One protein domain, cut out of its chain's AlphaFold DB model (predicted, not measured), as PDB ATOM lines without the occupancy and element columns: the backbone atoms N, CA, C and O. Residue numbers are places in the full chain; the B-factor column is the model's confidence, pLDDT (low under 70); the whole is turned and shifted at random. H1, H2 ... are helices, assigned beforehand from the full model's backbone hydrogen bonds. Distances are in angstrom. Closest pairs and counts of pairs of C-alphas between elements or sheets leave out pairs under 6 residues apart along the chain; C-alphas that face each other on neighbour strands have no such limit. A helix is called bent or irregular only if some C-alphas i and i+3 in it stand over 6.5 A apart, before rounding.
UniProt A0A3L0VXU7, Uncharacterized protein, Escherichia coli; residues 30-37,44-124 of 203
ATOM      1  N   HIS A  30      -5.939  14.792  40.219       94.81
ATOM      2  CA  HIS A  30      -5.363  14.196  39.015       94.81
ATOM      3  C   HIS A  30      -6.346  13.184  38.413       94.81
ATOM      4  O   HIS A  30      -6.693  13.271  37.234       94.81
ATOM      5  N   LYS A  31      -6.889  12.287  39.242       96.25
ATOM      6  CA  LYS A  31      -7.893  11.316  38.790       96.25
ATOM      7  C   LYS A  31      -9.139  11.995  38.218       96.25
ATOM      8  O   LYS A  31      -9.628  11.572  37.173       96.25
ATOM      9  N   LEU A  32      -9.657  13.028  38.883       96.81
ATOM     10  CA  LEU A  32     -10.854  13.738  38.421       96.81
ATOM     11  C   LEU A  32     -10.632  14.479  37.099       96.81
ATOM     12  O   LEU A  32     -11.519  14.460  36.248       96.81
ATOM     13  N   ILE A  33      -9.455  15.082  36.909       96.94
ATOM     14  CA  ILE A  33      -9.062  15.715  35.643       96.94
ATOM     15  C   ILE A  33      -9.053  14.679  34.521       96.94
ATOM     16  O   ILE A  33      -9.676  14.897  33.483       96.94
ATOM     17  N   MET A  34      -8.426  13.522  34.740       97.00
ATOM     18  CA  MET A  34      -8.355  12.491  33.704       97.00
ATOM     19  C   MET A  34      -9.711  11.836  33.421       97.00
ATOM     20  O   MET A  34     -10.001  11.496  32.275       97.00
ATOM     21  N   GLN A  35     -10.587  11.731  34.424       96.19
ATOM     22  CA  GLN A  35     -11.981  11.332  34.213       96.19
ATOM     23  C   GLN A  35     -12.741  12.360  33.367       96.19
ATOM     24  O   GLN A  35     -13.378  11.980  32.390       96.19
ATOM     25  N   ALA A  36     -12.634  13.651  33.692       95.31
ATOM     26  CA  ALA A  36     -13.254  14.720  32.910       95.31
ATOM     27  C   ALA A  36     -12.726  14.758  31.465       95.31
ATOM     28  O   ALA A  36     -13.503  14.957  30.534       95.31
ATOM     29  N   GLN A  37     -11.429  14.507  31.265       94.81
ATOM     30  CA  GLN A  37     -10.832  14.412  29.934       94.81
ATOM     31  C   GLN A  37     -11.372  13.222  29.133       94.81
ATOM     32  O   GLN A  37     -11.648  13.355  27.947       94.81
ATOM     33  N   VAL A  44      -5.500  14.796  19.287       91.00
ATOM     34  CA  VAL A  44      -4.100  14.358  19.348       91.00
ATOM     35  C   VAL A  44      -3.949  13.290  20.415       91.00
ATOM     36  O   VAL A  44      -4.489  13.445  21.510       91.00
ATOM     37  N   SER A  45      -3.210  12.217  20.130       93.50
ATOM     38  CA  SER A  45      -2.979  11.143  21.098       93.50
ATOM     39  C   SER A  45      -2.013  11.550  22.219       93.50
ATOM     40  O   SER A  45      -1.291  12.548  22.142       93.50
ATOM     41  N   ARG A  46      -1.970  10.739  23.283       92.81
ATOM     42  CA  ARG A  46      -1.012  10.927  24.382       92.81
ATOM     43  C   ARG A  46       0.440  10.833  23.900       92.81
ATOM     44  O   ARG A  46       1.223  11.702  24.255       92.81
ATOM     45  N   SER A  47       0.780   9.831  23.082       94.69
ATOM     46  CA  SER A  47       2.157   9.637  22.584       94.69
ATOM     47  C   SER A  47       2.632  10.847  21.786       94.69
ATOM     48  O   SER A  47       3.671  11.418  22.095       94.69
ATOM     49  N   GLU A  48       1.811  11.308  20.839       95.50
ATOM     50  CA  GLU A  48       2.129  12.482  20.014       95.50
ATOM     51  C   GLU A  48       2.290  13.752  20.860       95.50
ATOM     52  O   GLU A  48       3.135  14.596  20.573       95.50
ATOM     53  N   SER A  49       1.497  13.890  21.927       95.38
ATOM     54  CA  SER A  49       1.594  15.035  22.840       95.38
ATOM     55  C   SER A  49       2.883  15.010  23.667       95.38
ATOM     56  O   SER A  49       3.482  16.060  23.893       95.38
ATOM     57  N   VAL A  50       3.325  13.825  24.100       96.12
ATOM     58  CA  VAL A  50       4.590  13.647  24.830       96.12
ATOM     59  C   VAL A  50       5.778  13.910  23.914       96.12
ATOM     60  O   VAL A  50       6.657  14.675  24.285       96.12
ATOM     61  N   GLU A  51       5.783  13.351  22.703       95.44
ATOM     62  CA  GLU A  51       6.845  13.582  21.713       95.44
ATOM     63  C   GLU A  51       6.974  15.068  21.354       95.44
ATOM     64  O   GLU A  51       8.080  15.607  21.272       95.44
ATOM     65  N   TRP A  52       5.839  15.753  21.193       94.31
ATOM     66  CA  TRP A  52       5.807  17.194  20.974       94.31
ATOM     67  C   TRP A  52       6.421  17.972  22.146       94.31
ATOM     68  O   TRP A  52       7.245  18.860  21.919       94.31
ATOM     69  N   MET A  53       6.062  17.628  23.385       93.94
ATOM     70  CA  MET A  53       6.594  18.305  24.568       93.94
ATOM     71  C   MET A  53       8.083  18.011  24.783       93.94
ATOM     72  O   MET A  53       8.850  18.930  25.057       93.94
ATOM     73  N   ASP A  54       8.517  16.763  24.595       94.12
ATOM     74  CA  ASP A  54       9.928  16.368  24.656       94.12
ATOM     75  C   ASP A  54      10.769  17.157  23.645       94.12
ATOM     76  O   ASP A  54      11.870  17.600  23.976       94.12
ATOM     77  N   SER A  55      10.239  17.376  22.436       91.69
ATOM     78  CA  SER A  55      10.882  18.206  21.415       91.69
ATOM     79  C   SER A  55      11.023  19.659  21.871       91.69
ATOM     80  O   SER A  55      12.118  20.215  21.799       91.69
ATOM     81  N   ILE A  56       9.956  20.273  22.393       88.50
ATOM     82  CA  ILE A  56       9.990  21.649  22.917       88.50
ATOM     83  C   ILE A  56      11.003  21.777  24.059       88.50
ATOM     84  O   ILE A  56      11.854  22.663  24.042       88.50
ATOM     85  N   MET A  57      10.943  20.884  25.048       88.88
ATOM     86  CA  MET A  57      11.825  20.942  26.211       88.88
ATOM     87  C   MET A  57      13.298  20.807  25.828       88.88
ATOM     88  O   MET A  57      14.124  21.560  26.339       88.88
ATOM     89  N   GLU A  58      13.627  19.889  24.917       88.62
ATOM     90  CA  GLU A  58      15.001  19.677  24.463       88.62
ATOM     91  C   GLU A  58      15.499  20.842  23.593       88.62
ATOM     92  O   GLU A  58      16.606  21.338  23.802       88.62
ATOM     93  N   THR A  59      14.692  21.293  22.627       83.44
ATOM     94  CA  THR A  59      15.142  22.236  21.589       83.44
ATOM     95  C   THR A  59      15.038  23.702  21.995       83.44
ATOM     96  O   THR A  59      15.932  24.481  21.666       83.44
ATOM     97  N   GLU A  60      13.982  24.089  22.710       76.94
ATOM     98  CA  GLU A  60      13.724  25.490  23.060       76.94
ATOM     99  C   GLU A  60      14.307  25.859  24.425       76.94
ATOM    100  O   GLU A  60      14.710  27.003  24.640       76.94
ATOM    101  N   TYR A  61      14.386  24.888  25.339       75.38
ATOM    102  CA  TYR A  61      14.720  25.153  26.736       75.38
ATOM    103  C   TYR A  61      15.921  24.361  27.274       75.38
ATOM    104  O   TYR A  61      16.412  24.678  28.356       75.38
ATOM    105  N   GLY A  62      16.430  23.369  26.535       82.38
ATOM    106  CA  GLY A  62      17.579  22.556  26.950       82.38
ATOM    107  C   GLY A  62      17.325  21.680  28.184       82.38
ATOM    108  O   GLY A  62      18.276  21.328  28.884       82.38
ATOM    109  N   TYR A  63      16.065  21.342  28.471       87.69
ATOM    110  CA  TYR A  63      15.673  20.484  29.593       87.69
ATOM    111  C   TYR A  63      15.609  19.001  29.207       87.69
ATOM    112  O   TYR A  63      15.615  18.633  28.031       87.69
ATOM    113  N   SER A  64      15.555  18.130  30.222       89.12
ATOM    114  CA  SER A  64      15.415  16.685  30.012       89.12
ATOM    115  C   SER A  64      14.001  16.314  29.568       89.12
ATOM    116  O   SER A  64      13.026  16.974  29.919       89.12
ATOM    117  N   LYS A  65      13.901  15.210  28.829       93.19
ATOM    118  CA  LYS A  65      12.642  14.665  28.310       93.19
ATOM    119  C   LYS A  65      11.773  14.073  29.420       93.19
ATOM    120  O   LYS A  65      12.304  13.484  30.361       93.19
ATOM    121  N   ILE A  66      10.451  14.121  29.263       93.12
ATOM    122  CA  ILE A  66       9.471  13.424  30.112       93.12
ATOM    123  C   ILE A  66       9.806  11.933  30.159       93.12
ATOM    124  O   ILE A  66       9.820  11.325  31.227       93.12
ATOM    125  N   SER A  67      10.152  11.352  29.009       87.12
ATOM    126  CA  SER A  67      10.538   9.942  28.881       87.12
ATOM    127  C   SER A  67      11.773   9.546  29.708       87.12
ATOM    128  O   SER A  67      11.985   8.361  29.963       87.12
ATOM    129  N   GLN A  68      12.575  10.516  30.155       90.81
ATOM    130  CA  GLN A  68      13.753  10.305  31.001       90.81
ATOM    131  C   GLN A  68      13.472  10.528  32.493       90.81
ATOM    132  O   GLN A  68      14.390  10.377  33.300       90.81
ATOM    133  N   GLU A  69      12.241  10.882  32.873       94.44
ATOM    134  CA  GLU A  69      11.858  11.066  34.271       94.44
ATOM    135  C   GLU A  69      11.878   9.714  35.016       94.44
ATOM    136  O   GLU A  69      11.099   8.812  34.671       94.44
ATOM    137  N   PRO A  70      12.761   9.545  36.022       91.75
ATOM    138  CA  PRO A  70      12.880   8.288  36.757       91.75
ATOM    139  C   PRO A  70      11.704   8.025  37.702       91.75
ATOM    140  O   PRO A  70      11.427   6.866  38.008       91.75
ATOM    141  N   VAL A  71      11.018   9.066  38.184       94.88
ATOM    142  CA  VAL A  71       9.912   8.912  39.130       94.88
ATOM    143  C   VAL A  71       8.614   8.693  38.366       94.88
ATOM    144  O   VAL A  71       8.025   9.632  37.834       94.88
ATOM    145  N   ASP A  72       8.116   7.454  38.365       94.38
ATOM    146  CA  ASP A  72       6.919   7.050  37.612       94.38
ATOM    147  C   ASP A  72       5.717   7.976  37.840       94.38
ATOM    148  O   ASP A  72       5.035   8.357  36.891       94.38
ATOM    149  N   ARG A  73       5.468   8.392  39.091       94.31
ATOM    150  CA  ARG A  73       4.353   9.297  39.403       94.31
ATOM    151  C   ARG A  73       4.521  10.668  38.748       94.31
ATOM    152  O   ARG A  73       3.534  11.209  38.251       94.31
ATOM    153  N   LEU A  74       5.728  11.231  38.775       95.62
ATOM    154  CA  LEU A  74       6.016  12.513  38.134       95.62
ATOM    155  C   LEU A  74       5.928  12.376  36.618       95.62
ATOM    156  O   LEU A  74       5.240  13.174  35.990       95.62
ATOM    157  N   ARG A  75       6.503  11.305  36.055       96.06
ATOM    158  CA  ARG A  75       6.405  10.998  34.627       96.06
ATOM    159  C   ARG A  75       4.952  10.954  34.166       96.06
ATOM    160  O   ARG A  75       4.599  11.671  33.240       96.06
ATOM    161  N   THR A  76       4.087  10.205  34.854       96.69
ATOM    162  CA  THR A  76       2.653  10.158  34.528       96.69
ATOM    163  C   THR A  76       2.008  11.544  34.582       96.69
ATOM    164  O   THR A  76       1.312  11.918  33.645       96.69
ATOM    165  N   LEU A  77       2.271  12.340  35.627       96.38
ATOM    166  CA  LEU A  77       1.733  13.703  35.724       96.38
ATOM    167  C   LEU A  77       2.192  14.596  34.563       96.38
ATOM    168  O   LEU A  77       1.401  15.398  34.074       96.38
ATOM    169  N   TYR A  78       3.440  14.462  34.113       96.75
ATOM    170  CA  TYR A  78       3.975  15.222  32.984       96.75
ATOM    171  C   TYR A  78       3.400  14.759  31.647       96.75
ATOM    172  O   TYR A  78       3.032  15.601  30.833       96.75
ATOM    173  N   GLU A  79       3.263  13.449  31.431       97.31
ATOM    174  CA  GLU A  79       2.618  12.891  30.236       97.31
ATOM    175  C   GLU A  79       1.153  13.336  30.132       97.31
ATOM    176  O   GLU A  79       0.698  13.769  29.070       97.31
ATOM    177  N   ASP A  80       0.417  13.269  31.245       97.12
ATOM    178  CA  ASP A  80      -0.966  13.734  31.332       97.12
ATOM    179  C   ASP A  80      -1.065  15.250  31.130       97.12
ATOM    180  O   ASP A  80      -1.945  15.723  30.406       97.12
ATOM    181  N   ALA A  81      -0.137  16.023  31.702       96.06
ATOM    182  CA  ALA A  81      -0.077  17.463  31.487       96.06
ATOM    183  C   ALA A  81       0.185  17.794  30.013       96.06
ATOM    184  O   ALA A  81      -0.571  18.566  29.433       96.06
ATOM    185  N   ALA A  82       1.191  17.181  29.382       95.75
ATOM    186  CA  ALA A  82       1.501  17.383  27.968       95.75
ATOM    187  C   ALA A  82       0.287  17.078  27.077       95.75
ATOM    188  O   ALA A  82      -0.051  17.865  26.192       95.75
ATOM    189  N   TYR A  83      -0.419  15.980  27.363       96.62
ATOM    190  CA  TYR A  83      -1.645  15.603  26.665       96.62
ATOM    191  C   TYR A  83      -2.766  16.642  26.799       96.62
ATOM    192  O   TYR A  83      -3.404  16.987  25.801       96.62
ATOM    193  N   LEU A  84      -2.999  17.167  28.004       94.75
ATOM    194  CA  LEU A  84      -4.010  18.199  28.255       94.75
ATOM    195  C   LEU A  84      -3.645  19.529  27.589       94.75
ATOM    196  O   LEU A  84      -4.480  20.119  26.906       94.75
ATOM    197  N   LEU A  85      -2.392  19.967  27.731       92.69
ATOM    198  CA  LEU A  85      -1.883  21.196  27.120       92.69
ATOM    199  C   LEU A  85      -2.049  21.154  25.596       92.69
ATOM    200  O   LEU A  85      -2.555  22.105  25.000       92.69
ATOM    201  N   ARG A  86      -1.690  20.028  24.966       92.81
ATOM    202  CA  ARG A  86      -1.781  19.857  23.511       92.81
ATOM    203  C   ARG A  86      -3.219  19.804  22.992       92.81
ATOM    204  O   ARG A  86      -3.454  20.177  21.847       92.81
ATOM    205  N   ASN A  87      -4.170  19.375  23.819       91.19
ATOM    206  CA  ASN A  87      -5.591  19.284  23.470       91.19
ATOM    207  C   ASN A  87      -6.421  20.468  24.012       91.19
ATOM    208  O   ASN A  87      -7.631  20.340  24.195       91.19
ATOM    209  N   GLY A  88      -5.791  21.621  24.269       89.19
ATOM    210  CA  GLY A  88      -6.504  22.862  24.590       89.19
ATOM    211  C   GLY A  88      -7.079  22.925  26.008       89.19
ATOM    212  O   GLY A  88      -8.061  23.627  26.232       89.19
ATOM    213  N   ALA A  89      -6.483  22.211  26.965       91.56
ATOM    214  CA  ALA A  89      -6.861  22.251  28.379       91.56
ATOM    215  C   ALA A  89      -5.707  22.773  29.261       91.56
ATOM    216  O   ALA A  89      -5.090  22.009  30.019       91.56
ATOM    217  N   PRO A  90      -5.358  24.073  29.139       90.56
ATOM    218  CA  PRO A  90      -4.180  24.644  29.778       90.56
ATOM    219  C   PRO A  90      -4.266  24.686  31.307       90.56
ATOM    220  O   PRO A  90      -3.260  24.481  31.986       90.56
ATOM    221  N   ILE A  91      -5.456  24.906  31.867       92.88
ATOM    222  CA  ILE A  91      -5.651  24.987  33.317       92.88
ATOM    223  C   ILE A  91      -5.597  23.591  33.930       92.88
ATOM    224  O   ILE A  91      -4.944  23.392  34.957       92.88
ATOM    225  N   ALA A  92      -6.224  22.604  33.288       93.75
ATOM    226  CA  ALA A  92      -6.146  21.213  33.713       93.75
ATOM    227  C   ALA A  92      -4.694  20.703  33.657       93.75
ATOM    228  O   ALA A  92      -4.197  20.162  34.646       93.75
ATOM    229  N   GLY A  93      -3.985  20.951  32.549       93.31
ATOM    230  CA  GLY A  93      -2.573  20.588  32.392       93.31
ATOM    231  C   GLY A  93      -1.665  21.271  33.420       93.31
ATOM    232  O   GLY A  93      -0.919  20.599  34.134       93.31
ATOM    233  N   GLY A  94      -1.787  22.592  33.587       92.69
ATOM    234  CA  GLY A  94      -1.030  23.350  34.592       92.69
ATOM    235  C   GLY A  94      -1.330  22.923  36.037       92.69
ATOM    236  O   GLY A  94      -0.449  22.953  36.902       92.69
ATOM    237  N   THR A  95      -2.547  22.444  36.310       93.00
ATOM    238  CA  THR A  95      -2.903  21.868  37.616       93.00
ATOM    239  C   THR A  95      -2.110  20.592  37.894       93.00
ATOM    240  O   THR A  95      -1.615  20.424  39.008       93.00
ATOM    241  N   LEU A  96      -1.909  19.715  36.903       94.44
ATOM    242  CA  LEU A  96      -1.091  18.508  37.084       94.44
ATOM    243  C   LEU A  96       0.380  18.842  37.357       94.44
ATOM    244  O   LEU A  96       0.996  18.215  38.219       94.44
ATOM    245  N   ILE A  97       0.912  19.887  36.720       94.00
ATOM    246  CA  ILE A  97       2.257  20.398  37.021       94.00
ATOM    247  C   ILE A  97       2.332  20.986  38.433       94.00
ATOM    248  O   ILE A  97       3.307  20.762  39.147       94.00
ATOM    249  N   THR A  98       1.283  21.665  38.894       89.81
ATOM    250  CA  THR A  98       1.196  22.150  40.282       89.81
ATOM    251  C   THR A  98       1.206  20.994  41.284       89.81
ATOM    252  O   THR A  98       1.911  21.052  42.290       89.81
ATOM    253  N   ILE A  99       0.457  19.923  40.999       90.44
ATOM    254  CA  ILE A  99       0.457  18.700  41.812       90.44
ATOM    255  C   ILE A  99       1.862  18.091  41.826       90.44
ATOM    256  O   ILE A  99       2.365  17.764  42.901       90.44
ATOM    257  N   ALA A 100       2.527  18.006  40.673       92.06
ATOM    258  CA  ALA A 100       3.898  17.518  40.585       92.06
ATOM    259  C   ALA A 100       4.855  18.353  41.450       92.06
ATOM    260  O   ALA A 100       5.585  17.778  42.248       92.06
ATOM    261  N   ARG A 101       4.781  19.691  41.386       90.94
ATOM    262  CA  ARG A 101       5.589  20.625  42.200       90.94
ATOM    263  C   ARG A 101       5.406  20.469  43.708       90.94
ATOM    264  O   ARG A 101       6.284  20.867  44.466       90.94
ATOM    265  N   SER A 102       4.264  19.942  44.146       87.00
ATOM    266  CA  SER A 102       4.007  19.668  45.564       87.00
ATOM    267  C   SER A 102       4.601  18.340  46.049       87.00
ATOM    268  O   SER A 102       4.650  18.104  47.256       87.00
ATOM    269  N   SER A 103       5.051  17.480  45.127       87.69
ATOM    270  CA  SER A 103       5.737  16.235  45.466       87.69
ATOM    271  C   SER A 103       7.125  16.515  46.035       87.69
ATOM    272  O   SER A 103       7.833  17.403  45.562       87.69
ATOM    273  N   GLN A 104       7.544  15.707  47.008       88.56
ATOM    274  CA  GLN A 104       8.895  15.778  47.575       88.56
ATOM    275  C   GLN A 104       9.965  15.455  46.523       88.56
ATOM    276  O   GLN A 104      11.021  16.081  46.513       88.56
ATOM    277  N   ASP A 105       9.646  14.559  45.587       89.94
ATOM    278  CA  ASP A 105      10.564  14.114  44.534       89.94
ATOM    279  C   ASP A 105      10.767  15.161  43.423       89.94
ATOM    280  O   ASP A 105      11.643  15.013  42.575       89.94
ATOM    281  N   PHE A 106       9.968  16.237  43.399       90.38
ATOM    282  CA  PHE A 106      10.034  17.238  42.330       90.38
ATOM    283  C   PHE A 106      11.388  17.947  42.271       90.38
ATOM    284  O   PHE A 106      11.855  18.288  41.191       90.38
ATOM    285  N   ALA A 107      12.031  18.158  43.424       86.94
ATOM    286  CA  ALA A 107      13.320  18.844  43.493       86.94
ATOM    287  C   ALA A 107      14.438  18.103  42.738       86.94
ATOM    288  O   ALA A 107      15.403  18.730  42.311       86.94
ATOM    289  N   GLU A 108      14.306  16.786  42.563       87.25
ATOM    290  CA  GLU A 108      15.273  15.941  41.851       87.25
ATOM    291  C   GLU A 108      14.836  15.640  40.405       87.25
ATOM    292  O   GLU A 108      15.574  15.009  39.642       87.25
ATOM    293  N   SER A 109      13.648  16.108  40.008       90.94
ATOM    294  CA  SER A 109      13.082  15.864  38.687       90.94
ATOM    295  C   SER A 109      13.772  16.706  37.619       90.94
ATOM    296  O   SER A 109      13.667  17.932  37.580       90.94
ATOM    297  N   LYS A 110      14.440  16.022  36.688       82.56
ATOM    298  CA  LYS A 110      15.160  16.666  35.579       82.56
ATOM    299  C   LYS A 110      14.233  17.189  34.480       82.56
ATOM    300  O   LYS A 110      14.600  18.124  33.774       82.56
ATOM    301  N   ALA A 111      13.063  16.570  34.313       89.06
ATOM    302  CA  ALA A 111      12.029  17.031  33.383       89.06
ATOM    303  C   ALA A 111      11.085  18.051  34.044       89.06
ATOM    304  O   ALA A 111      10.551  18.938  33.378       89.06
ATOM    305  N   GLY A 112      10.895  17.954  35.363       88.62
ATOM    306  CA  GLY A 112       9.939  18.751  36.122       88.62
ATOM    307  C   GLY A 112      10.198  20.249  36.069       88.62
ATOM    308  O   GLY A 112       9.246  21.015  35.918       88.62
ATOM    309  N   GLU A 113      11.465  20.671  36.134       86.31
ATOM    310  CA  GLU A 113      11.831  22.084  35.980       86.31
ATOM    311  C   GLU A 113      11.418  22.623  34.603       86.31
ATOM    312  O   GLU A 113      10.781  23.673  34.526       86.31
ATOM    313  N   GLY A 114      11.682  21.866  33.533       88.19
ATOM    314  CA  GLY A 114      11.298  22.240  32.173       88.19
ATOM    315  C   GLY A 114       9.790  22.311  31.972       88.19
ATOM    316  O   GLY A 114       9.289  23.292  31.427       88.19
ATOM    317  N   MET A 115       9.048  21.332  32.493       90.44
ATOM    318  CA  MET A 115       7.582  21.341  32.452       90.44
ATOM    319  C   MET A 115       6.992  22.535  33.210       90.44
ATOM    320  O   MET A 115       6.071  23.194  32.722       90.44
ATOM    321  N   ALA A 116       7.522  22.840  34.399       88.25
ATOM    322  CA  ALA A 116       7.093  24.000  35.173       88.25
ATOM    323  C   ALA A 116       7.408  25.308  34.448       88.25
ATOM    324  O   ALA A 116       6.535  26.170  34.363       88.25
ATOM    325  N   TYR A 117       8.609  25.425  33.881       85.81
ATOM    326  CA  TYR A 117       9.014  26.590  33.107       85.81
ATOM    327  C   TYR A 117       8.115  26.799  31.885       85.81
ATOM    328  O   TYR A 117       7.627  27.906  31.673       85.81
ATOM    329  N   TYR A 118       7.839  25.739  31.121       86.75
ATOM    330  CA  TYR A 118       6.954  25.798  29.960       86.75
ATOM    331  C   TYR A 118       5.548  26.289  30.342       86.75
ATOM    332  O   TYR A 118       5.035  27.235  29.744       86.75
ATOM    333  N   CYS A 119       4.942  25.713  31.386       84.25
ATOM    334  CA  CYS A 119       3.637  26.166  31.873       84.25
ATOM    335  C   CYS A 119       3.662  27.612  32.386       84.25
ATOM    336  O   CYS A 119       2.716  28.363  32.145       84.25
ATOM    337  N   ASP A 120       4.734  28.014  33.073       80.56
ATOM    338  CA  ASP A 120       4.911  29.386  33.550       80.56
ATOM    339  C   ASP A 120       5.092  30.376  32.386       80.56
ATOM    340  O   ASP A 120       4.677  31.529  32.507       80.56
ATOM    341  N   ALA A 121       5.679  29.944  31.267       77.50
ATOM    342  CA  ALA A 121       5.866  30.753  30.066       77.50
ATOM    343  C   ALA A 121       4.570  30.901  29.252       77.50
ATOM    344  O   ALA A 121       4.276  32.001  28.792       77.50
ATOM    345  N   MET A 122       3.752  29.845  29.139       72.94
ATOM    346  CA  MET A 122       2.473  29.874  28.403       72.94
ATOM    347  C   MET A 122       1.486  30.936  28.903       72.94
ATOM    348  O   MET A 122       0.593  31.344  28.166       72.94
ATOM    349  N   LEU A 123       1.604  31.344  30.165       63.41
ATOM    350  CA  LEU A 123       0.697  32.302  30.791       63.41
ATOM    351  C   LEU A 123       1.300  33.707  30.899       63.41
ATOM    352  O   LEU A 123       0.633  34.608  31.413       63.41
ATOM    353  N   GLN A 124       2.540  33.911  30.440       66.19
ATOM    354  CA  GLN A 124       3.180  35.224  30.447       66.19
ATOM    355  C   GLN A 124       2.745  36.049  29.232       66.19
ATOM    356  O   GLN A 124       2.827  35.554  28.110       66.19
TER     357      GLN A 124
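What this domain is: This is residues 30 to 37 and 44 to 124 of the 203 residues of an uncharacterized protein of Escherichia coli (UniProt A0A3L0VXU7). The hairpin of H3 and H4 makes the core, and H6 packs on H4 to complete a small three-helix bundle, up and down, each helix running against the one before it. H2 crosses one end of H3 at about a right angle, H1 lies at the edge beside the hairpin, and short H5 turns the chain between H4 and H6. The printed part has 89 residues with six named helices, H1 to H6, and no named strand: all helix. It is compact and rounded, with a radius of gyration of the C-alphas of 11.6 A and spans of 31 by 27 by 27 A.

Where its parts are: H3, residues 72 to 86, is 20.9 A long, from C-alpha 72 at (6.919, 7.050, 37.612). H2, residues 46 to 60, is 20.8 A; H4, residues 90 to 101, 16.3 A; H6, residues 112 to 122, 15.5 A, ending at C-alpha 122 (2.473, 29.874, 28.403). H1 is residues 30 to 37, 10.6 A. H5, residues 104 to 108, 8.6 A, is only just irregular: C-alphas 104 and 107 are 6.8 A apart.

How they stand to each other: H3 is the hub. The closest C-alphas are those of Ala 81 and Gly 93 for H3 and H4, of Ser 49 and Tyr 83 for H2 and H3, of Gly 94 and Cys 119 for H4 and H6, of His 30 and Leu 96 for H1 and H4, and of Ala 100 and Phe 106 for H4 and H5. H3 touches H4 at Ala 81 and Gly 93, 4.1 A, a shallow tilt of 18 degrees, opposite ways. H2 touches H3 at Ser 49 and Tyr 83, 5.0 A, about perpendicular at 90 degrees. H4 touches H6 at Gly 94 and Cys 119, 6.1 A. H1 only just touches H4, with 3 pairs of C-alphas within 8 A, at His 30 and Leu 96, 6.4 A. H5 is close but not clearly touching H4, at Ala 100 and Phe 106, 6.4 A. H2 and H4 are apart. Every O i to N i+4 pair is within hydrogen-bond range in H1, H2, H3, H4 and H6; in H5 0 of 1 is, and 1 of 2 O i to N i+3 pairs.

The domain as a whole: The farthest C-alphas, of Gln 35 and Gly 62, are 32.4 A apart. Residues 38 to 43 are not printed; C-alphas 37 and 44 are 12.5 A apart across the cut. The link from H2 to H3 is long. Residues 123 to 124 have pLDDT under 70.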